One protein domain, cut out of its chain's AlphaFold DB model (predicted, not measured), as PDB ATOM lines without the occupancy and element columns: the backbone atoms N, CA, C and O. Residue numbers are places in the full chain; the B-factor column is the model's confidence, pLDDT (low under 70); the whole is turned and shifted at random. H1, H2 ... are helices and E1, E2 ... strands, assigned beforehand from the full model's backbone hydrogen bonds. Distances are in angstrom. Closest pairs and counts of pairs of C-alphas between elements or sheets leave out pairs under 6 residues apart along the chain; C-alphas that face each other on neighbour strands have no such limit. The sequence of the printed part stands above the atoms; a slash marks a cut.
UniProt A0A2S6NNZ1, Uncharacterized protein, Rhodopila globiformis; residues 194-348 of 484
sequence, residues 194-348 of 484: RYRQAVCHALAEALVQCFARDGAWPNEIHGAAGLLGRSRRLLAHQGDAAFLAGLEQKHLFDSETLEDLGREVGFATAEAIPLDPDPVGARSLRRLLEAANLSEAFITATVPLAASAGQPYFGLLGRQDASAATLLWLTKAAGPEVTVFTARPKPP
ATOM      1  N   ARG A 194     -31.598  33.738 -33.910       96.12
ATOM      2  CA  ARG A 194     -32.645  33.665 -32.876       96.12
ATOM      3  C   ARG A 194     -34.018  33.517 -33.510       96.12
ATOM      4  O   ARG A 194     -34.797  32.658 -33.103       96.12
ATOM      5  N   TYR A 195     -34.269  34.274 -34.574       96.38
ATOM      6  CA  TYR A 195     -35.495  34.132 -35.343       96.38
ATOM      7  C   TYR A 195     -35.607  32.747 -35.989       96.38
ATOM      8  O   TYR A 195     -36.651  32.103 -35.900       96.38
ATOM      9  N   ARG A 196     -34.524  32.239 -36.602       95.44
ATOM     10  CA  ARG A 196     -34.507  30.884 -37.176       95.44
ATOM     11  C   ARG A 196     -34.840  29.826 -36.128       95.44
ATOM     12  O   ARG A 196     -35.612  28.918 -36.421       95.44
ATOM     13  N   GLN A 197     -34.287  29.951 -34.925       96.75
ATOM     14  CA  GLN A 197     -34.579  29.058 -33.811       96.75
ATOM     15  C   GLN A 197     -36.059  29.126 -33.402       96.75
ATOM     16  O   GLN A 197     -36.690  28.080 -33.283       96.75
ATOM     17  N   ALA A 198     -36.633  30.327 -33.274       96.94
ATOM     18  CA  ALA A 198     -38.055  30.501 -32.964       96.94
ATOM     19  C   ALA A 198     -38.969  29.864 -34.026       96.94
ATOM     20  O   ALA A 198     -39.906  29.149 -33.677       96.94
ATOM     21  N   VAL A 199     -38.654  30.037 -35.316       96.25
ATOM     22  CA  VAL A 199     -39.381  29.381 -36.418       96.25
ATOM     23  C   VAL A 199     -39.293  27.857 -36.327       96.25
ATOM     24  O   VAL A 199     -40.298  27.177 -36.527       96.25
ATOM     25  N   CYS A 200     -38.116  27.303 -36.028       96.69
ATOM     26  CA  CYS A 200     -37.948  25.858 -35.879       96.69
ATOM     27  C   CYS A 200     -38.758  25.299 -34.708       96.69
ATOM     28  O   CYS A 200     -39.410  24.268 -34.865       96.69
ATOM     29  N   HIS A 201     -38.758  25.992 -33.569       97.50
ATOM     30  CA  HIS A 201     -39.560  25.600 -32.413       97.50
ATOM     31  C   HIS A 201     -41.058  25.670 -32.721       97.50
ATOM     32  O   HIS A 201     -41.764  24.689 -32.513       97.50
ATOM     33  N   ALA A 202     -41.522  26.768 -33.318       97.88
ATOM     34  CA  ALA A 202     -42.914  26.951 -33.724       97.88
ATOM     35  C   ALA A 202     -43.397  25.876 -34.714       97.88
ATOM     36  O   ALA A 202     -44.483  25.317 -34.554       97.88
ATOM     37  N   LEU A 203     -42.584  25.550 -35.728       98.00
ATOM     38  CA  LEU A 203     -42.899  24.485 -36.681       98.00
ATOM     39  C   LEU A 203     -42.921  23.111 -35.997       98.00
ATOM     40  O   LEU A 203     -43.826  22.325 -36.258       98.00
ATOM     41  N   ALA A 204     -41.960  22.817 -35.119       98.31
ATOM     42  CA  ALA A 204     -41.931  21.550 -34.393       98.31
ATOM     43  C   ALA A 204     -43.186  21.354 -33.522       98.31
ATOM     44  O   ALA A 204     -43.782  20.279 -33.563       98.31
ATOM     45  N   GLU A 205     -43.618  22.393 -32.800       98.19
ATOM     46  CA  GLU A 205     -44.874  22.381 -32.038       98.19
ATOM     47  C   GLU A 205     -46.084  22.116 -32.936       98.19
ATOM     48  O   GLU A 205     -46.900  21.245 -32.642       98.19
ATOM     49  N   ALA A 206     -46.191  22.820 -34.067       98.19
ATOM     50  CA  ALA A 206     -47.314  22.650 -34.985       98.19
ATOM     51  C   ALA A 206     -47.412  21.224 -35.538       98.19
ATOM     52  O   ALA A 206     -48.504  20.663 -35.601       98.19
ATOM     53  N   LEU A 207     -46.279  20.618 -35.906       98.12
ATOM     54  CA  LEU A 207     -46.245  19.240 -36.395       98.12
ATOM     55  C   LEU A 207     -46.719  18.254 -35.322       98.12
ATOM     56  O   LEU A 207     -47.506  17.358 -35.623       98.12
ATOM     57  N   VAL A 208     -46.276  18.435 -34.075       97.94
ATOM     58  CA  VAL A 208     -46.706  17.605 -32.942       97.94
ATOM     59  C   VAL A 208     -48.187  17.800 -32.634       97.94
ATOM     60  O   VAL A 208     -48.883  16.823 -32.372       97.94
ATOM     61  N   GLN A 209     -48.704  19.026 -32.717       97.38
ATOM     62  CA  GLN A 209     -50.135  19.291 -32.547       97.38
ATOM     63  C   GLN A 209     -50.976  18.641 -33.652       97.38
ATOM     64  O   GLN A 209     -52.021  18.066 -33.348       97.38
ATOM     65  N   CYS A 210     -50.518  18.671 -34.910       96.69
ATOM     66  CA  CYS A 210     -51.154  17.924 -35.998       96.69
ATOM     67  C   CYS A 210     -51.188  16.422 -35.685       96.69
ATOM     68  O   CYS A 210     -52.254  15.816 -35.749       96.69
ATOM     69  N   PHE A 211     -50.058  15.842 -35.267       97.19
ATOM     70  CA  PHE A 211     -49.986  14.430 -34.878       97.19
ATOM     71  C   PHE A 211     -50.924  14.093 -33.711       97.19
ATOM     72  O   PHE A 211     -51.660  13.112 -33.768       97.19
ATOM     73  N   ALA A 212     -50.941  14.920 -32.664       96.44
ATOM     74  CA  ALA A 212     -51.794  14.712 -31.499       96.44
ATOM     75  C   ALA A 212     -53.291  14.799 -31.842       96.44
ATOM     76  O   ALA A 212     -54.086  14.047 -31.282       96.44
ATOM     77  N   ARG A 213     -53.671  15.697 -32.762       96.69
ATOM     78  CA  ARG A 213     -55.052  15.861 -33.241       96.69
ATOM     79  C   ARG A 213     -55.495  14.695 -34.122       96.69
ATOM     80  O   ARG A 213     -56.592  14.178 -33.931       96.69
ATOM     81  N   ASP A 214     -54.658  14.309 -35.081       96.62
ATOM     82  CA  ASP A 214     -55.043  13.392 -36.161       96.62
ATOM     83  C   ASP A 214     -54.689  11.929 -35.850       96.62
ATOM     84  O   ASP A 214     -55.158  11.015 -36.526       96.62
ATOM     85  N   GLY A 215     -53.857  11.687 -34.831       96.50
ATOM     86  CA  GLY A 215     -53.357  10.360 -34.463       96.50
ATOM     87  C   GLY A 215     -52.338   9.778 -35.450       96.50
ATOM     88  O   GLY A 215     -51.943   8.624 -35.299       96.50
ATOM     89  N   ALA A 216     -51.924  10.556 -36.450       97.19
ATOM     90  CA  ALA A 216     -50.957  10.181 -37.469       97.19
ATOM     91  C   ALA A 216     -50.184  11.413 -37.955       97.19
ATOM     92  O   ALA A 216     -50.668  12.545 -37.883       97.19
ATOM     93  N   TRP A 217     -48.969  11.197 -38.458       97.56
ATOM     94  CA  TRP A 217     -48.191  12.272 -39.062       97.56
ATOM     95  C   TRP A 217     -48.781  12.677 -40.420       97.56
ATOM     96  O   TRP A 217     -49.251  11.814 -41.164       97.56
ATOM     97  N   PRO A 218     -48.715  13.965 -40.794       95.50
ATOM     98  CA  PRO A 218     -49.090  14.390 -42.136       95.50
ATOM     99  C   PRO A 218     -48.159  13.761 -43.183       95.50
ATOM    100  O   PRO A 218     -46.975  13.558 -42.919       95.50
ATOM    101  N   ASN A 219     -48.662  13.513 -44.397       96.00
ATOM    102  CA  ASN A 219     -47.901  12.857 -45.475       96.00
ATOM    103  C   ASN A 219     -46.542  13.530 -45.762       96.00
ATOM    104  O   ASN A 219     -45.553  12.862 -46.059       96.00
ATOM    105  N   GLU A 220     -46.469  14.854 -45.626       96.62
ATOM    106  CA  GLU A 220     -45.269  15.658 -45.884       96.62
ATOM    107  C   GLU A 220     -44.334  15.812 -44.672       96.62
ATOM    108  O   GLU A 220     -43.374  16.591 -44.722       96.62
ATOM    109  N   ILE A 221     -44.558  15.052 -43.590       96.75
ATOM    110  CA  ILE A 221     -43.754  15.123 -42.361       96.75
ATOM    111  C   ILE A 221     -42.254  14.999 -42.629       96.75
ATOM    112  O   ILE A 221     -41.468  15.727 -42.034       96.75
ATOM    113  N   HIS A 222     -41.835  14.141 -43.558       94.44
ATOM    114  CA  HIS A 222     -40.419  13.950 -43.872       94.44
ATOM    115  C   HIS A 222     -39.781  15.211 -44.473       94.44
ATOM    116  O   HIS A 222     -38.653  15.557 -44.120       94.44
ATOM    117  N   GLY A 223     -40.509  15.938 -45.328       92.44
ATOM    118  CA  GLY A 223     -40.044  17.202 -45.900       92.44
ATOM    119  C   GLY A 223     -39.924  18.295 -44.835       92.44
ATOM    120  O   GLY A 223     -38.877  18.941 -44.714       92.44
ATOM    121  N   ALA A 224     -40.957  18.443 -44.000       95.12
ATOM    122  CA  ALA A 224     -40.976  19.417 -42.908       95.12
ATOM    123  C   ALA A 224     -39.929  19.107 -41.821       95.12
ATOM    124  O   ALA A 224     -39.170  19.984 -41.405       95.12
ATOM    125  N   ALA A 225     -39.810  17.850 -41.396       95.31
ATOM    126  CA  ALA A 225     -38.809  17.429 -40.424       95.31
ATOM    127  C   ALA A 225     -37.388  17.520 -41.010       95.31
ATOM    128  O   ALA A 225     -36.457  17.897 -40.303       95.31
ATOM    129  N   GLY A 226     -37.211  17.300 -42.318       93.44
ATOM    130  CA  GLY A 226     -35.956  17.569 -43.023       93.44
ATOM    131  C   GLY A 226     -35.504  19.033 -42.929       93.44
ATOM    132  O   GLY A 226     -34.314  19.294 -42.731       93.44
ATOM    133  N   LEU A 227     -36.432  19.997 -43.012       91.94
ATOM    134  CA  LEU A 227     -36.135  21.419 -42.766       91.94
ATOM    135  C   LEU A 227     -35.674  21.668 -41.325       91.94
ATOM    136  O   LEU A 227     -34.702  22.407 -41.110       91.94
ATOM    137  N   LEU A 228     -36.352  21.053 -40.351       95.12
ATOM    138  CA  LEU A 228     -35.978  21.134 -38.939       95.12
ATOM    139  C   LEU A 228     -34.578  20.557 -38.713       95.12
ATOM    140  O   LEU A 228     -33.733  21.253 -38.159       95.12
ATOM    141  N   GLY A 229     -34.288  19.365 -39.239       94.12
ATOM    142  CA  GLY A 229     -32.989  18.709 -39.095       94.12
ATOM    143  C   GLY A 229     -31.836  19.515 -39.698       94.12
ATOM    144  O   GLY A 229     -30.804  19.706 -39.053       94.12
ATOM    145  N   ARG A 230     -32.010  20.088 -40.900       91.44
ATOM    146  CA  ARG A 230     -31.000  20.990 -41.492       91.44
ATOM    147  C   ARG A 230     -30.753  22.224 -40.626       91.44
ATOM    148  O   ARG A 230     -29.612  22.643 -40.459       91.44
ATOM    149  N   SER A 231     -31.813  22.796 -40.060       92.00
ATOM    150  CA  SER A 231     -31.702  23.965 -39.182       92.00
ATOM    151  C   SER A 231     -31.039  23.611 -37.856       92.00
ATOM    152  O   SER A 231     -30.160  24.338 -37.399       92.00
ATOM    153  N   ARG A 232     -31.399  22.463 -37.273       95.00
ATOM    154  CA  ARG A 232     -30.785  21.910 -36.067       95.00
ATOM    155  C   ARG A 232     -29.284  21.748 -36.244       95.00
ATOM    156  O   ARG A 232     -28.525  22.205 -35.395       95.00
ATOM    157  N   ARG A 233     -28.865  21.174 -37.373       92.50
ATOM    158  CA  ARG A 233     -27.452  20.996 -37.715       92.50
ATOM    159  C   ARG A 233     -26.670  22.315 -37.690       92.50
ATOM    160  O   ARG A 233     -25.528  22.326 -37.256       92.50
ATOM    161  N   LEU A 234     -27.266  23.422 -38.131       90.62
ATOM    162  CA  LEU A 234     -26.618  24.739 -38.087       90.62
ATOM    163  C   LEU A 234     -26.636  25.355 -36.684       90.62
ATOM    164  O   LEU A 234     -25.642  25.935 -36.256       90.62
ATOM    165  N   LEU A 235     -27.760  25.235 -35.977       93.38
ATOM    166  CA  LEU A 235     -27.954  25.834 -34.655       93.38
ATOM    167  C   LEU A 235     -27.075  25.170 -33.586       93.38
ATOM    168  O   LEU A 235     -26.376  25.872 -32.862       93.38
ATOM    169  N   ALA A 236     -27.068  23.836 -33.516       94.50
ATOM    170  CA  ALA A 236     -26.357  23.091 -32.474       94.50
ATOM    171  C   ALA A 236     -24.829  23.113 -32.650       94.50
ATOM    172  O   ALA A 236     -24.087  23.000 -31.678       94.50
ATOM    173  N   HIS A 237     -24.347  23.268 -33.886       93.19
ATOM    174  CA  HIS A 237     -22.919  23.232 -34.211       93.19
ATOM    175  C   HIS A 237     -22.332  24.610 -34.525       93.19
ATOM    176  O   HIS A 237     -21.256  24.718 -35.115       93.19
ATOM    177  N   GLN A 238     -23.026  25.680 -34.140       89.62
ATOM    178  CA  GLN A 238     -22.520  27.030 -34.323       89.62
ATOM    179  C   GLN A 238     -21.158  27.197 -33.625       89.62
ATOM    180  O   GLN A 238     -20.969  26.781 -32.485       89.62
ATOM    181  N   GLY A 239     -20.201  27.805 -34.328       88.06
ATOM    182  CA  GLY A 239     -18.837  28.014 -33.828       88.06
ATOM    183  C   GLY A 239     -17.885  26.833 -34.045       88.06
ATOM    184  O   GLY A 239     -16.679  27.006 -33.886       88.06
ATOM    185  N   ASP A 240     -18.376  25.667 -34.475       91.81
ATOM    186  CA  ASP A 240     -17.527  24.526 -34.828       91.81
ATOM    187  C   ASP A 240     -17.007  24.651 -36.268       91.81
ATOM    188  O   ASP A 240     -17.575  24.113 -37.218       91.81
ATOM    189  N   ALA A 241     -15.930  25.416 -36.448       88.75
ATOM    190  CA  ALA A 241     -15.390  25.712 -37.775       88.75
ATOM    191  C   ALA A 241     -15.023  24.449 -38.576       88.75
ATOM    192  O   ALA A 241     -15.213  24.433 -39.790       88.75
ATOM    193  N   ALA A 242     -14.540  23.392 -37.913       89.38
ATOM    194  CA  ALA A 242     -14.150  22.148 -38.574       89.38
ATOM    195  C   ALA A 242     -15.368  21.412 -39.145       89.38
ATOM    196  O   ALA A 242     -15.360  21.021 -40.312       89.38
ATOM    197  N   PHE A 243     -16.441  21.279 -38.359       90.19
ATOM    198  CA  PHE A 243     -17.683  20.674 -38.839       90.19
ATOM    199  C   PHE A 243     -18.359  21.513 -39.926       90.19
ATOM    200  O   PHE A 243     -18.836  20.984 -40.934       90.19
ATOM    201  N   LEU A 244     -18.400  22.830 -39.724       87.31
ATOM    202  CA  LEU A 244     -19.075  23.762 -40.619       87.31
ATOM    203  C   LEU A 244     -18.314  23.970 -41.938       87.31
ATOM    204  O   LEU A 244     -18.928  24.369 -42.921       87.31
ATOM    205  N   ALA A 245     -17.009  23.682 -42.008       85.88
ATOM    206  CA  ALA A 245     -16.210  23.857 -43.225       85.88
ATOM    207  C   ALA A 245     -16.763  23.067 -44.424       85.88
ATOM    208  O   ALA A 245     -16.738  23.569 -45.548       85.88
ATOM    209  N   GLY A 246     -17.302  21.869 -44.173       82.69
ATOM    210  CA  GLY A 246     -17.948  21.031 -45.187       82.69
ATOM    211  C   GLY A 246     -19.395  21.421 -45.495       82.69
ATOM    212  O   GLY A 246     -20.026  20.800 -46.348       82.69
ATOM    213  N   LEU A 247     -19.940  22.418 -44.794       82.81
ATOM    214  CA  LEU A 247     -21.274  22.932 -45.046       82.81
ATOM    215  C   LEU A 247     -21.234  24.142 -45.958       82.81
ATOM    216  O   LEU A 247     -20.348  24.999 -45.920       82.81
ATOM    217  N   GLU A 248     -22.278  24.228 -46.762       78.94
ATOM    218  CA  GLU A 248     -22.491  25.354 -47.644       78.94
ATOM    219  C   GLU A 248     -22.818  26.620 -46.846       78.94
ATOM    220  O   GLU A 248     -22.096  27.617 -46.900       78.94
ATOM    221  N   GLN A 249     -23.873  26.542 -46.033       82.62
ATOM    222  CA  GLN A 249     -24.155  27.517 -44.997       82.62
ATOM    223  C   GLN A 249     -23.426  27.101 -43.726       82.62
ATOM    224  O   GLN A 249     -23.659  26.029 -43.178       82.62
ATOM    225  N   LYS A 250     -22.542  27.973 -43.266       84.88
ATOM    226  CA  LYS A 250     -21.684  27.777 -42.102       84.88
ATOM    227  C   LYS A 250     -22.195  28.560 -40.901       84.88
ATOM    228  O   LYS A 250     -22.065  28.110 -39.771       84.88
ATOM    229  N   HIS A 251     -22.805  29.720 -41.137       86.62
ATOM    230  CA  HIS A 251     -23.139  30.653 -40.068       86.62
ATOM    231  C   HIS A 251     -24.609  31.080 -40.076       86.62
ATOM    232  O   HIS A 251     -25.218  31.350 -41.116       86.62
ATOM    233  N   LEU A 252     -25.144  31.164 -38.863       90.19
ATOM    234  CA  LEU A 252     -26.297  31.969 -38.485       90.19
ATOM    235  C   LEU A 252     -25.789  33.028 -37.508       90.19
ATOM    236  O   LEU A 252     -24.843  32.765 -36.757       90.19
ATOM    237  N   PHE A 253     -26.399  34.209 -37.518       93.44
ATOM    238  CA  PHE A 253     -25.875  35.342 -36.768       93.44
ATOM    239  C   PHE A 253     -26.838  35.824 -35.696       93.44
ATOM    240  O   PHE A 253     -28.038  35.947 -35.934       93.44
ATOM    241  N   ASP A 254     -26.272  36.130 -34.533       95.44
ATOM    242  CA  ASP A 254     -26.904  37.022 -33.571       95.44
ATOM    243  C   ASP A 254     -26.538  38.456 -33.950       95.44
ATOM    244  O   ASP A 254     -25.378  38.739 -34.270       95.44
ATOM    245  N   SER A 255     -27.525  39.348 -33.898       94.12
ATOM    246  CA  SER A 255     -27.392  40.760 -34.257       94.12
ATOM    247  C   SER A 255     -26.203  41.421 -33.550       94.12
ATOM    248  O   SER A 255     -25.355  42.033 -34.199       94.12
ATOM    249  N   GLU A 256     -26.062  41.211 -32.238       95.06
ATOM    250  CA  GLU A 256     -25.010  41.847 -31.437       95.06
ATOM    251  C   GLU A 256     -23.609  41.366 -31.833       95.06
ATOM    252  O   GLU A 256     -22.680  42.164 -31.888       95.06
ATOM    253  N   THR A 257     -23.466  40.082 -32.183       93.81
ATOM    254  CA  THR A 257     -22.181  39.510 -32.617       93.81
ATOM    255  C   THR A 257     -21.665  40.191 -33.885       93.81
ATOM    256  O   THR A 257     -20.470  40.469 -33.995       93.81
ATOM    257  N   LEU A 258     -22.546  40.479 -34.850       95.19
ATOM    258  CA  LEU A 258     -22.158  41.165 -36.086       95.19
ATOM    259  C   LEU A 258     -21.827  42.639 -35.855       95.19
ATOM    260  O   LEU A 258     -20.875  43.150 -36.445       95.19
ATOM    261  N   GLU A 259     -22.592  43.318 -35.004       95.88
ATOM    262  CA  GLU A 259     -22.317  44.711 -34.665       95.88
ATOM    263  C   GLU A 259     -20.989  44.863 -33.917       95.88
ATOM    264  O   GLU A 259     -20.187  45.737 -34.251       95.88
ATOM    265  N   ASP A 260     -20.739  44.002 -32.928       95.19
ATOM    266  CA  ASP A 260     -19.492  43.986 -32.165       95.19
ATOM    267  C   ASP A 260     -18.299  43.717 -33.087       95.19
ATOM    268  O   ASP A 260     -17.316  44.457 -33.039       95.19
ATOM    269  N   LEU A 261     -18.415  42.738 -33.993       95.38
ATOM    270  CA  LEU A 261     -17.372  42.441 -34.974       95.38
ATOM    271  C   LEU A 261     -17.137  43.610 -35.947       95.38
ATOM    272  O   LEU A 261     -15.993  43.922 -36.272       95.38
ATOM    273  N   GLY A 262     -18.198  44.283 -36.401       96.12
ATOM    274  CA  GLY A 262     -18.082  45.477 -37.238       96.12
ATOM    275  C   GLY A 262     -17.319  46.604 -36.532       96.12
ATOM    276  O   GLY A 262     -16.381  47.174 -37.096       96.12
ATOM    277  N   ARG A 263     -17.663  46.895 -35.272       94.56
ATOM    278  CA  ARG A 263     -16.954  47.908 -34.471       94.56
ATOM    279  C   ARG A 263     -15.500  47.515 -34.218       94.56
ATOM    280  O   ARG A 263     -14.616  48.355 -34.346       94.56
ATOM    281  N   GLU A 264     -15.242  46.244 -33.925       94.44
ATOM    282  CA  GLU A 264     -13.894  45.711 -33.712       94.44
ATOM    283  C   GLU A 264     -12.994  45.854 -34.950       94.44
ATOM    284  O   GLU A 264     -11.810  46.160 -34.828       94.44
ATOM    285  N   VAL A 265     -13.556  45.680 -36.148       95.44
ATOM    286  CA  VAL A 265     -12.849  45.884 -37.423       95.44
ATOM    287  C   VAL A 265     -12.541  47.367 -37.703       95.44
ATOM    288  O   VAL A 265     -11.666  47.672 -38.515       95.44
ATOM    289  N   GLY A 266     -13.223  48.291 -37.024       94.31
ATOM    290  CA  GLY A 266     -13.002  49.734 -37.138       94.31
ATOM    291  C   GLY A 266     -14.096  50.493 -37.887       94.31
ATOM    292  O   GLY A 266     -13.910  51.668 -38.207       94.31
ATOM    293  N   PHE A 267     -15.248  49.868 -38.160       95.69
ATOM    294  CA  PHE A 267     -16.406  50.615 -38.648       95.69
ATOM    295  C   PHE A 267     -16.887  51.608 -37.580       95.69
ATOM    296  O   PHE A 267     -17.014  51.269 -36.405       95.69
ATOM    297  N   ALA A 268     -17.189  52.837 -38.004       94.44
ATOM    298  CA  ALA A 268     -17.689  53.894 -37.125       94.44
ATOM    299  C   ALA A 268     -19.096  53.580 -36.610       94.44
ATOM    300  O   ALA A 268     -19.420  53.871 -35.460       94.44
ATOM    301  N   THR A 269     -19.926  52.974 -37.462       95.12
ATOM    302  CA  THR A 269     -21.212  52.406 -37.062       95.12
ATOM    303  C   THR A 269     -21.355  50.995 -37.607       95.12
ATOM    304  O   THR A 269     -20.922  50.705 -38.724       95.12
ATOM    305  N   ALA A 270     -21.968  50.132 -36.803       96.56
ATOM    306  CA  ALA A 270     -22.395  48.799 -37.186       96.56
ATOM    307  C   ALA A 270     -23.758  48.546 -36.537       96.56
ATOM    308  O   ALA A 270     -23.872  48.612 -35.311       96.56
ATOM    309  N   GLU A 271     -24.778  48.339 -37.365       96.62
ATOM    310  CA  GLU A 271     -26.179  48.234 -36.954       96.62
ATOM    311  C   GLU A 271     -26.822  47.015 -37.615       96.62
ATOM    312  O   GLU A 271     -26.762  46.856 -38.835       96.62
ATOM    313  N   ALA A 272     -27.464  46.168 -36.821       96.56
ATOM    314  CA  ALA A 272     -28.275  45.055 -37.287       96.56
ATOM    315  C   ALA A 272     -29.753  45.480 -37.331       96.56
ATOM    316  O   ALA A 272     -30.382  45.708 -36.298       96.56
ATOM    317  N   ILE A 273     -30.314  45.617 -38.535       97.31
ATOM    318  CA  ILE A 273     -31.672  46.138 -38.749       97.31
ATOM    319  C   ILE A 273     -32.585  45.010 -39.257       97.31
ATOM    320  O   ILE A 273     -32.247  44.374 -40.255       97.31
ATOM    321  N   PRO A 274     -33.751  44.740 -38.644       96.00
ATOM    322  CA  PRO A 274     -34.665  43.717 -39.147       96.00
ATOM    323  C   PRO A 274     -35.214  44.134 -40.518       96.00
ATOM    324  O   PRO A 274     -35.713  45.246 -40.684       96.00
ATOM    325  N   LEU A 275     -35.097  43.247 -41.507       92.75
ATOM    326  CA  LEU A 275     -35.388  43.568 -42.905       92.75
ATOM    327  C   LEU A 275     -36.890  43.522 -43.236       92.75
ATOM    328  O   LEU A 275     -37.406  44.421 -43.894       92.75
ATOM    329  N   ASP A 276     -37.581  42.485 -42.768       92.44
ATOM    330  CA  ASP A 276     -39.012  42.270 -42.989       92.44
ATOM    331  C   ASP A 276     -39.622  41.693 -41.701       92.44
ATOM    332  O   ASP A 276     -39.721  40.470 -41.565       92.44
ATOM    333  N   PRO A 277     -39.940  42.545 -40.702       94.81
ATOM    334  CA  PRO A 277     -40.456  42.075 -39.427       94.81
ATOM    335  C   PRO A 277     -41.706  41.204 -39.584       94.81
ATOM    336  O   PRO A 277     -42.703  41.598 -40.193       94.81
ATOM    337  N   ASP A 278     -41.661  40.026 -38.977       95.00
ATOM    338  CA  ASP A 278     -42.709  39.013 -39.005       95.00
ATOM    339  C   ASP A 278     -42.884  38.468 -37.576       95.00
ATOM    340  O   ASP A 278     -42.399  37.394 -37.230       95.00
ATOM    341  N   PRO A 279     -43.543  39.242 -36.693       93.75
ATOM    342  CA  PRO A 279     -43.528  39.023 -35.243       93.75
ATOM    343  C   PRO A 279     -44.221  37.732 -34.784       93.75
ATOM    344  O   PRO A 279     -44.196  37.424 -33.600       93.75
ATOM    345  N   VAL A 280     -44.864  36.998 -35.693       95.56
ATOM    346  CA  VAL A 280     -45.517  35.708 -35.418       95.56
ATOM    347  C   VAL A 280     -44.994  34.582 -36.314       95.56
ATOM    348  O   VAL A 280     -45.524  33.476 -36.283       95.56
ATOM    349  N   GLY A 281     -43.995  34.849 -37.161       95.25
ATOM    350  CA  GLY A 281     -43.357  33.830 -37.995       95.25
ATOM    351  C   GLY A 281     -44.158  33.297 -39.177       95.25
ATOM    352  O   GLY A 281     -43.633  32.468 -39.920       95.25
ATOM    353  N   ALA A 282     -45.409  33.720 -39.367       96.94
ATOM    354  CA  ALA A 282     -46.319  33.097 -40.325       96.94
ATOM    355  C   ALA A 282     -45.818  33.225 -41.771       96.94
ATOM    356  O   ALA A 282     -45.838  32.256 -42.536       96.94
ATOM    357  N   ARG A 283     -45.327  34.412 -42.148       94.19
ATOM    358  CA  ARG A 283     -44.862  34.687 -43.516       94.19
ATOM    359  C   ARG A 283     -43.553  33.964 -43.806       94.19
ATOM    360  O   ARG A 283     -43.379  33.376 -44.871       94.19
ATOM    361  N   SER A 284     -42.648  33.989 -42.838       92.94
ATOM    362  CA  SER A 284     -41.345  33.335 -42.904       92.94
ATOM    363  C   SER A 284     -41.495  31.825 -42.990       92.94
ATOM    364  O   SER A 284     -40.815  31.182 -43.786       92.94
ATOM    365  N   LEU A 285     -42.411  31.254 -42.206       94.75
ATOM    366  CA  LEU A 285     -42.682  29.829 -42.242       94.75
ATOM    367  C   LEU A 285     -43.294  29.411 -43.577       94.75
ATOM    368  O   LEU A 285     -42.801  28.460 -44.175       94.75
ATOM    369  N   ARG A 286     -44.296  30.142 -44.081       96.12
ATOM    370  CA  ARG A 286     -44.859  29.904 -45.418       96.12
ATOM    371  C   ARG A 286     -43.759  29.859 -46.483       96.12
ATOM    372  O   ARG A 286     -43.614  28.830 -47.133       96.12
ATOM    373  N   ARG A 287     -42.916  30.899 -46.564       90.31
ATOM    374  CA  ARG A 287     -41.781  30.961 -47.509       90.31
ATOM    375  C   ARG A 287     -40.838  29.758 -47.372       90.31
ATOM    376  O   ARG A 287     -40.342  29.247 -48.369       90.31
ATOM    377  N   LEU A 288     -40.580  29.291 -46.147       89.06
ATOM    378  CA  LEU A 288     -39.716  28.129 -45.908       89.06
ATOM    379  C   LEU A 288     -40.332  26.806 -46.360       89.06
ATOM    380  O   LEU A 288     -39.605  25.953 -46.867       89.06
ATOM    381  N   LEU A 289     -41.634  26.623 -46.158       92.69
ATOM    382  CA  LEU A 289     -42.344  25.421 -46.594       92.69
ATOM    383  C   LEU A 289     -42.526  25.417 -48.123       92.69
ATOM    384  O   LEU A 289     -42.328  24.378 -48.748       92.69
ATOM    385  N   GLU A 290     -42.790  26.580 -48.730       91.38
ATOM    386  CA  GLU A 290     -42.818  26.773 -50.190       91.38
ATOM    387  C   GLU A 290     -41.455  26.453 -50.816       91.38
ATOM    388  O   GLU A 290     -41.374  25.658 -51.747       91.38
ATOM    389  N   ALA A 291     -40.361  26.976 -50.251       84.38
ATOM    390  CA  ALA A 291     -39.000  26.687 -50.716       84.38
ATOM    391  C   ALA A 291     -38.597  25.207 -50.561       84.38
ATOM    392  O   ALA A 291     -37.637  24.753 -51.183       84.38
ATOM    393  N   ALA A 292     -39.306  24.449 -49.724       85.81
ATOM    394  CA  ALA A 292     -39.140  23.005 -49.590       85.81
ATOM    395  C   ALA A 292     -40.081  22.197 -50.497       85.81
ATOM    396  O   ALA A 292     -40.113  20.972 -50.375       85.81
ATOM    397  N   ASN A 293     -40.814  22.863 -51.396       91.25
ATOM    398  CA  ASN A 293     -41.790  22.271 -52.309       91.25
ATOM    399  C   ASN A 293     -42.882  21.465 -51.588       91.25
ATOM    400  O   ASN A 293     -43.317  20.424 -52.083       91.25
ATOM    401  N   LEU A 294     -43.308  21.919 -50.405       92.81
ATOM    402  CA  LEU A 294     -44.464  21.328 -49.730       92.81
ATOM    403  C   LEU A 294     -45.760  21.843 -50.364       92.81
ATOM    404  O   LEU A 294     -45.807  22.946 -50.908       92.81
ATOM    405  N   SER A 295     -46.816  21.039 -50.308       97.12
ATOM    406  CA  SER A 295     -48.097  21.361 -50.927       97.12
ATOM    407  C   SER A 295     -48.780  22.549 -50.248       97.12
ATOM    408  O   SER A 295     -48.699  22.741 -49.032       97.12
ATOM    409  N   GLU A 296     -49.543  23.322 -51.024       97.56
ATOM    410  CA  GLU A 296     -50.310  24.453 -50.486       97.56
ATOM    411  C   GLU A 296     -51.327  24.013 -49.419       97.56
ATOM    412  O   GLU A 296     -51.585  24.748 -48.465       97.56
ATOM    413  N   ALA A 297     -51.869  22.794 -49.534       97.81
ATOM    414  CA  ALA A 297     -52.770  22.221 -48.537       97.81
ATOM    415  C   ALA A 297     -52.067  22.050 -47.181       97.81
ATOM    416  O   ALA A 297     -52.590  22.478 -46.148       97.81
ATOM    417  N   PHE A 298     -50.854  21.493 -47.185       97.62
ATOM    418  CA  PHE A 298     -50.038  21.351 -45.983       97.62
ATOM    419  C   PHE A 298     -49.643  22.698 -45.386       97.62
ATOM    420  O   PHE A 298     -49.734  22.891 -44.171       97.62
ATOM    421  N   ILE A 299     -49.234  23.645 -46.233       97.56
ATOM    422  CA  ILE A 299     -48.846  24.998 -45.819       97.56
ATOM    423  C   ILE A 299     -50.029  25.710 -45.155       97.56
ATOM    424  O   ILE A 299     -49.890  26.231 -44.046       97.56
ATOM    425  N   THR A 300     -51.202  25.682 -45.791       97.62
ATOM    426  CA  THR A 300     -52.433  26.303 -45.277       97.62
ATOM    427  C   THR A 300     -52.849  25.717 -43.930       97.62
ATOM    428  O   THR A 300     -53.290  26.462 -43.055       97.62
ATOM    429  N   ALA A 301     -52.673  24.409 -43.725       97.25
ATOM    430  CA  ALA A 301     -52.977  23.764 -42.451       97.25
ATOM    431  C   ALA A 301     -51.937  24.076 -41.359       97.25
ATOM    432  O   ALA A 301     -52.297  24.317 -40.209       97.25
ATOM    433  N   THR A 302     -50.648  24.078 -41.707       97.88
ATOM    434  CA  THR A 302     -49.545  24.105 -40.732       97.88
ATOM    435  C   THR A 302     -49.180  25.518 -40.284       97.88
ATOM    436  O   THR A 302     -48.890  25.734 -39.106       97.88
ATOM    437  N   VAL A 303     -49.191  26.500 -41.190       98.25
ATOM    438  CA  VAL A 303     -48.719  27.864 -40.888       98.25
ATOM    439  C   VAL A 303     -49.530  28.544 -39.776       98.25
ATOM    440  O   VAL A 303     -48.903  29.079 -38.858       98.25
ATOM    441  N   PRO A 304     -50.878  28.517 -39.774       98.31
ATOM    442  CA  PRO A 304     -51.657  29.120 -38.691       98.31
ATOM    443  C   PRO A 304     -51.402  28.454 -37.333       98.31
ATOM    444  O   PRO A 304     -51.298  29.145 -36.319       98.31
ATOM    445  N   LEU A 305     -51.252  27.122 -37.316       97.94
ATOM    446  CA  LEU A 305     -50.930  26.364 -36.104       97.94
ATOM    447  C   LEU A 305     -49.565  26.771 -35.550       97.94
ATOM    448  O   LEU A 305     -49.457  27.076 -34.368       97.94
ATOM    449  N   ALA A 306     -48.546  26.855 -36.402       97.62
ATOM    450  CA  ALA A 306     -47.209  27.267 -35.990       97.62
ATOM    451  C   ALA A 306     -47.154  28.725 -35.528       97.62
ATOM    452  O   ALA A 306     -46.489  29.019 -34.543       97.62
ATOM    453  N   ALA A 307     -47.875  29.637 -36.183       96.94
ATOM    454  CA  ALA A 307     -47.950  31.027 -35.740       96.94
ATOM    455  C   ALA A 307     -48.594  31.150 -34.347       96.94
ATOM    456  O   ALA A 307     -48.145  31.944 -33.523       96.94
ATOM    457  N   SER A 308     -49.620  30.336 -34.070       97.81
ATOM    458  CA  SER A 308     -50.280  30.269 -32.761       97.81
ATOM    459  C   SER A 308     -49.382  29.626 -31.698       97.81
ATOM    460  O   SER A 308     -49.072  30.243 -30.680       97.81
ATOM    461  N   ALA A 309     -48.885  28.415 -31.960       95.06
ATOM    462  CA  ALA A 309     -48.020  27.671 -31.046       95.06
ATOM    463  C   ALA A 309     -46.666  28.363 -30.813       95.06
ATOM    464  O   ALA A 309     -46.048  28.197 -29.767       95.06
ATOM    465  N   GLY A 310     -46.212  29.155 -31.785       95.56
ATOM    466  CA  GLY A 310     -44.953  29.880 -31.751       95.56
ATOM    467  C   GLY A 310     -44.971  31.180 -30.954       95.56
ATOM    468  O   GLY A 310     -43.900  31.748 -30.740       95.56
ATOM    469  N   GLN A 311     -46.136  31.662 -30.503       97.00
ATOM    470  CA  GLN A 311     -46.247  32.930 -29.767       97.00
ATOM    471  C   GLN A 311     -45.263  33.055 -28.590       97.00
ATOM    472  O   GLN A 311     -44.631  34.110 -28.486       97.00
ATOM    473  N   PRO A 312     -45.044  32.024 -27.744       96.44
ATOM    474  CA  PRO A 312     -44.058  32.103 -26.669       96.44
ATOM    475  C   PRO A 312     -42.626  32.295 -27.177       96.44
ATOM    476  O   PRO A 312     -41.845  32.982 -26.533       96.44
ATOM    477  N   TYR A 313     -42.271  31.730 -28.334       95.88
ATOM    478  CA  TYR A 313     -40.919  31.837 -28.890       95.88
ATOM    479  C   TYR A 313     -40.688  33.188 -29.563       95.88
ATOM    480  O   TYR A 313     -39.671  33.832 -29.313       95.88
ATOM    481  N   PHE A 314     -41.639  33.652 -30.379       95.50
ATOM    482  CA  PHE A 314     -41.523  34.956 -31.033       95.50
ATOM    483  C   PHE A 314     -41.660  36.118 -30.042       95.50
ATOM    484  O   PHE A 314     -40.982  37.130 -30.198       95.50
ATOM    485  N   GLY A 315     -42.464  35.958 -28.986       94.19
ATOM    486  CA  GLY A 315     -42.614  36.957 -27.924       94.19
ATOM    487  C   GLY A 315     -41.343  37.202 -27.102       94.19
ATOM    488  O   GLY A 315     -41.225  38.250 -26.471       94.19
ATOM    489  N   LEU A 316     -40.380  36.272 -27.130       94.38
ATOM    490  CA  LEU A 316     -39.066  36.424 -26.495       94.38
ATOM    491  C   LEU A 316     -38.049  37.158 -27.381       94.38
ATOM    492  O   LEU A 316     -36.975  37.526 -26.902       94.38
ATOM    493  N   LEU A 317     -38.352  37.366 -28.665       94.06
ATOM    494  CA  LEU A 317     -37.446  38.052 -29.578       94.06
ATOM    495  C   LEU A 317     -37.496  39.562 -29.342       94.06
ATOM    496  O   LEU A 317     -38.556  40.188 -29.311       94.06
ATOM    497  N   GLY A 318     -36.317  40.172 -29.224       91.94
ATOM    498  CA  GLY A 318     -36.199  41.623 -29.279       91.94
ATOM    499  C   GLY A 318     -36.594  42.149 -30.662       91.94
ATOM    500  O   GLY A 318     -36.564  41.425 -31.655       91.94
ATOM    501  N   ARG A 319     -36.894  43.451 -30.759       91.81
ATOM    502  CA  ARG A 319     -37.253  44.088 -32.042       91.81
ATOM    503  C   ARG A 319     -36.218  43.850 -33.146       91.81
ATOM    504  O   ARG A 319     -36.608  43.691 -34.296       91.81
ATOM    505  N   GLN A 320     -34.929  43.811 -32.802       91.25
ATOM    506  CA  GLN A 320     -33.839  43.549 -33.752       91.25
ATOM    507  C   GLN A 320     -33.861  42.133 -34.341       91.25
ATOM    508  O   GLN A 320     -33.398  41.927 -35.457       91.25
ATOM    509  N   ASP A 321     -34.455  41.181 -33.625       94.81
ATOM    510  CA  ASP A 321     -34.507  39.776 -34.012       94.81
ATOM    511  C   ASP A 321     -35.882  39.372 -34.548       94.81
ATOM    512  O   ASP A 321     -36.141  38.194 -34.733       94.81
ATOM    513  N   ALA A 322     -36.772  40.328 -34.827       94.75
ATOM    514  CA  ALA A 322     -38.148  40.071 -35.257       94.75
ATOM    515  C   ALA A 322     -38.293  39.720 -36.755       94.75
ATOM    516  O   ALA A 322     -39.385  39.839 -37.301       94.75
ATOM    517  N   SER A 323     -37.211  39.341 -37.441       94.56
ATOM    518  CA  SER A 323     -37.187  39.065 -38.886       94.56
ATOM    519  C   SER A 323     -36.260  37.892 -39.203       94.56
ATOM    520  O   SER A 323     -35.196  37.753 -38.601       94.56
ATOM    521  N   ALA A 324     -36.622  37.086 -40.209       93.19
ATOM    522  CA  ALA A 324     -35.808  35.958 -40.678       93.19
ATOM    523  C   ALA A 324     -34.434  36.381 -41.209       93.19
ATOM    524  O   ALA A 324     -33.451  35.646 -41.075       93.19
ATOM    525  N   ALA A 325     -34.374  37.575 -41.792       94.75
ATOM    526  CA  ALA A 325     -33.156  38.190 -42.278       94.75
ATOM    527  C   ALA A 325     -32.934  39.550 -41.616       94.75
ATOM    528  O   ALA A 325     -33.870  40.280 -41.274       94.75
ATOM    529  N   THR A 326     -31.671  39.893 -41.441       95.56
ATOM    530  CA  THR A 326     -31.218  41.162 -40.885       95.56
ATOM    531  C   THR A 326     -30.379  41.875 -41.938       95.56
ATOM    532  O   THR A 326     -29.590  41.255 -42.645       95.56
ATOM    533  N   LEU A 327     -30.565  43.182 -42.061       97.88
ATOM    534  CA  LEU A 327     -29.685  44.073 -42.792       97.88
ATOM    535  C   LEU A 327     -28.575  44.521 -41.840       97.88
ATOM    536  O   LEU A 327     -28.800  45.360 -40.970       97.88
ATOM    537  N   LEU A 328     -27.379  43.963 -42.000       98.19
ATOM    538  CA  LEU A 328     -26.183  44.495 -41.358       98.19
ATOM    539  C   LEU A 328     -25.765  45.755 -42.112       98.19
ATOM    540  O   LEU A 328     -25.363  45.658 -43.266       98.19
ATOM    541  N   TRP A 329     -25.843  46.915 -41.470       98.19
ATOM    542  CA  TRP A 329     -25.442  48.204 -42.020       98.19
ATOM    543  C   TRP A 329     -24.165  48.705 -41.347       98.19
ATOM    544  O   TRP A 329     -24.100  48.824 -40.125       98.19
ATOM    545  N   LEU A 330     -23.153  49.027 -42.147       98.06
ATOM    546  CA  LEU A 330     -21.826  49.422 -41.695       98.06
ATOM    547  C   LEU A 330     -21.435  50.765 -42.317       98.06
ATOM    548  O   LEU A 330     -21.597  50.965 -43.521       98.06
ATOM    549  N   THR A 331     -20.857  51.669 -41.527       97.06
ATOM    550  CA  THR A 331     -20.350  52.956 -42.034       97.06
ATOM    551  C   THR A 331     -18.901  53.158 -41.631       97.06
ATOM    552  O   THR A 331     -18.541  52.991 -40.465       97.06
ATOM    553  N   LYS A 332     -18.054  53.541 -42.587       96.06
ATOM    554  CA  LYS A 332     -16.657  53.909 -42.344       96.06
ATOM    555  C   LYS A 332     -16.553  55.378 -41.924       96.06
ATOM    556  O   LYS A 332     -17.259  56.228 -42.465       96.06
ATOM    557  N   ALA A 333     -15.665  55.687 -40.979       90.25
ATOM    558  CA  ALA A 333     -15.442  57.055 -40.505       90.25
ATOM    559  C   ALA A 333     -14.999  58.011 -41.633       90.25
ATOM    560  O   ALA A 333     -14.522  57.592 -42.690       90.25
ATOM    561  N   ALA A 334     -15.155  59.319 -41.402       77.69
ATOM    562  CA  ALA A 334     -14.730  60.356 -42.345       77.69
ATOM    563  C   ALA A 334     -13.212  60.624 -42.343       77.69
ATOM    564  O   ALA A 334     -12.715  61.226 -43.292       77.69
ATOM    565  N   GLY A 335     -12.487  60.182 -41.311       68.38
ATOM    566  CA  GLY A 335     -11.044  60.380 -41.145       68.38
ATOM    567  C   GLY A 335     -10.287  59.075 -40.853       68.38
ATOM    568  O   GLY A 335     -10.901  58.009 -40.834       68.38
ATOM    569  N   PRO A 336      -8.961  59.145 -40.629       58.62
ATOM    570  CA  PRO A 336      -8.128  57.989 -40.275       58.62
ATOM    571  C   PRO A 336      -8.346  57.497 -38.835       58.62
ATOM    572  O   PRO A 336      -7.816  56.454 -38.462       58.62
ATOM    573  N   GLU A 337      -9.097  58.240 -38.019       49.34
ATOM    574  CA  GLU A 337      -9.378  57.878 -36.635       49.34
ATOM    575  C   GLU A 337     -10.339  56.691 -36.569       49.34
ATOM    576  O   GLU A 337     -11.546  56.802 -36.787       49.34
ATOM    577  N   VAL A 338      -9.773  55.534 -36.240       52.25
ATOM    578  CA  VAL A 338     -10.523  54.408 -35.702       52.25
ATOM    579  C   VAL A 338     -10.854  54.762 -34.257       52.25
ATOM    580  O   VAL A 338     -10.001  54.662 -33.377       52.25
ATOM    581  N   THR A 339     -12.086  55.190 -33.983       48.84
ATOM    582  CA  THR A 339     -12.587  55.190 -32.605       48.84
ATOM    583  C   THR A 339     -12.686  53.742 -32.148       48.84
ATOM    584  O   THR A 339     -13.606  53.019 -32.527       48.84
ATOM    585  N   VAL A 340     -11.709  53.307 -31.352       47.31
ATOM    586  CA  VAL A 340     -11.765  52.025 -30.652       47.31
ATOM    587  C   VAL A 340     -12.856  52.149 -29.596       47.31
ATOM    588  O   VAL A 340     -12.664  52.769 -28.552       47.31
ATOM    589  N   PHE A 341     -14.035  51.606 -29.886       46.66
ATOM    590  CA  PHE A 341     -15.085  51.507 -28.884       46.66
ATOM    591  C   PHE A 341     -14.636  50.522 -27.806       46.66
ATOM    592  O   PHE A 341     -14.234  49.397 -28.107       46.66
ATOM    593  N   THR A 342     -14.739  50.921 -26.539       42.22
ATOM    594  CA  THR A 342     -14.728  49.957 -25.438       42.22
ATOM    595  C   THR A 342     -15.860  48.972 -25.692       42.22
ATOM    596  O   THR A 342     -17.024  49.380 -25.738       42.22
ATOM    597  N   ALA A 343     -15.512  47.701 -25.920       46.88
ATOM    598  CA  ALA A 343     -16.482  46.633 -26.118       46.88
ATOM    599  C   ALA A 343     -17.566  46.722 -25.038       46.88
ATOM    600  O   ALA A 343     -17.250  47.000 -23.875       46.88
ATOM    601  N   ARG A 344     -18.838  46.489 -25.403       48.72
ATOM    602  CA  ARG A 344     -19.868  46.295 -24.376       48.72
ATOM    603  C   ARG A 344     -19.333  45.231 -23.414       48.72
ATOM    604  O   ARG A 344     -18.795  44.228 -23.895       48.72
ATOM    605  N   PRO A 345     -19.415  45.441 -22.089       49.84
ATOM    606  CA  PRO A 345     -19.030  44.400 -21.154       49.84
ATOM    607  C   PRO A 345     -19.786  43.140 -21.564       49.84
ATOM    608  O   PRO A 345     -21.014  43.176 -21.699       49.84
ATOM    609  N   LYS A 346     -19.042  42.064 -21.859       48.00
ATOM    610  CA  LYS A 346     -19.658  40.775 -22.172       48.00
ATOM    611  C   LYS A 346     -20.658  40.498 -21.050       48.00
ATOM    612  O   LYS A 346     -20.283  40.707 -19.889       48.00
ATOM    613  N   PRO A 347     -21.903  40.092 -21.361       47.09
ATOM    614  CA  PRO A 347     -22.823  39.692 -20.312       47.09
ATOM    615  C   PRO A 347     -22.072  38.713 -19.401       47.09
ATOM    616  O   PRO A 347     -21.317  37.879 -19.925       47.09
ATOM    617  N   PRO A 348     -22.165  38.878 -18.068       40.75
ATOM    618  CA  PRO A 348     -21.436  38.022 -17.147       40.75
ATOM    619  C   PRO A 348     -21.710  36.572 -17.548       40.75
ATOM    620  O   PRO A 348     -22.854  36.273 -17.915       40.75
TER     621      PRO A 348
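Overview. This is residues 194 to 348 of the 484 residues of an uncharacterized protein of Rhodopila globiformis (UniProt A0A2S6NNZ1). The model has two parts set along one long axis: a helical head, in which H2, H5, H6 and H7 pack on the long helix H1, and a slim ribbon of two strands, E1 and E2, with H4 packed on it. The short H3 lies apart from both, and residues 332 to 348 follow E2 as a tail with no named element. The 155 printed residues hold seven named helices and two strands, in the order H1 H2 H3 H4 E1 H5 H6 H7 E2; the class is mostly helix and the sheet E1 - E2 is antiparallel. The whole is loose, with a radius of gyration of the C-alphas of 18.6 A, and spans 64 by 33 by 32 A.

Arrangement. H1, residues 194 to 214, is the hub. It forms a helical hairpin with H2, residues 221 to 236, at a shallow tilt of 31 degrees, opposite ways; their closest C-alphas, Cys 200 and Leu 228, are 6.0 A apart. H4, residues 255 to 265, comes within 4.8 A of E1, residues 269 to 274, at the C-alphas of Glu 259 and Ala 270. E1 pairs with E2, residues 325 to 331, N 271 and O 329 being 2.9 A apart. H6, residues 296 to 309, touches H1 at residues 202 to 210 alone, closest at C-alphas Ala 206 and Ala 306, 4.7 A. Every O i to N i+4 pair is within hydrogen-bond range in H1, H2 and H4; H6 has 8 of 10.

Along the chain. H1 begins at C-alpha 194 (-32.645, 33.665, -32.876) and measures 30.4 A. H3 is residues 241 to 245, H5 282 to 290 and H7 311 to 314. E2, 19.5 A long, ends at C-alpha 331 (-20.350, 52.956, -42.034).

Size, cuts and confidence. The C-alphas farthest apart, Gly 215 and Pro 336, are 65.9 A apart. The printed part has no cut and no long link. Residues 335 to 348 have pLDDT under 70.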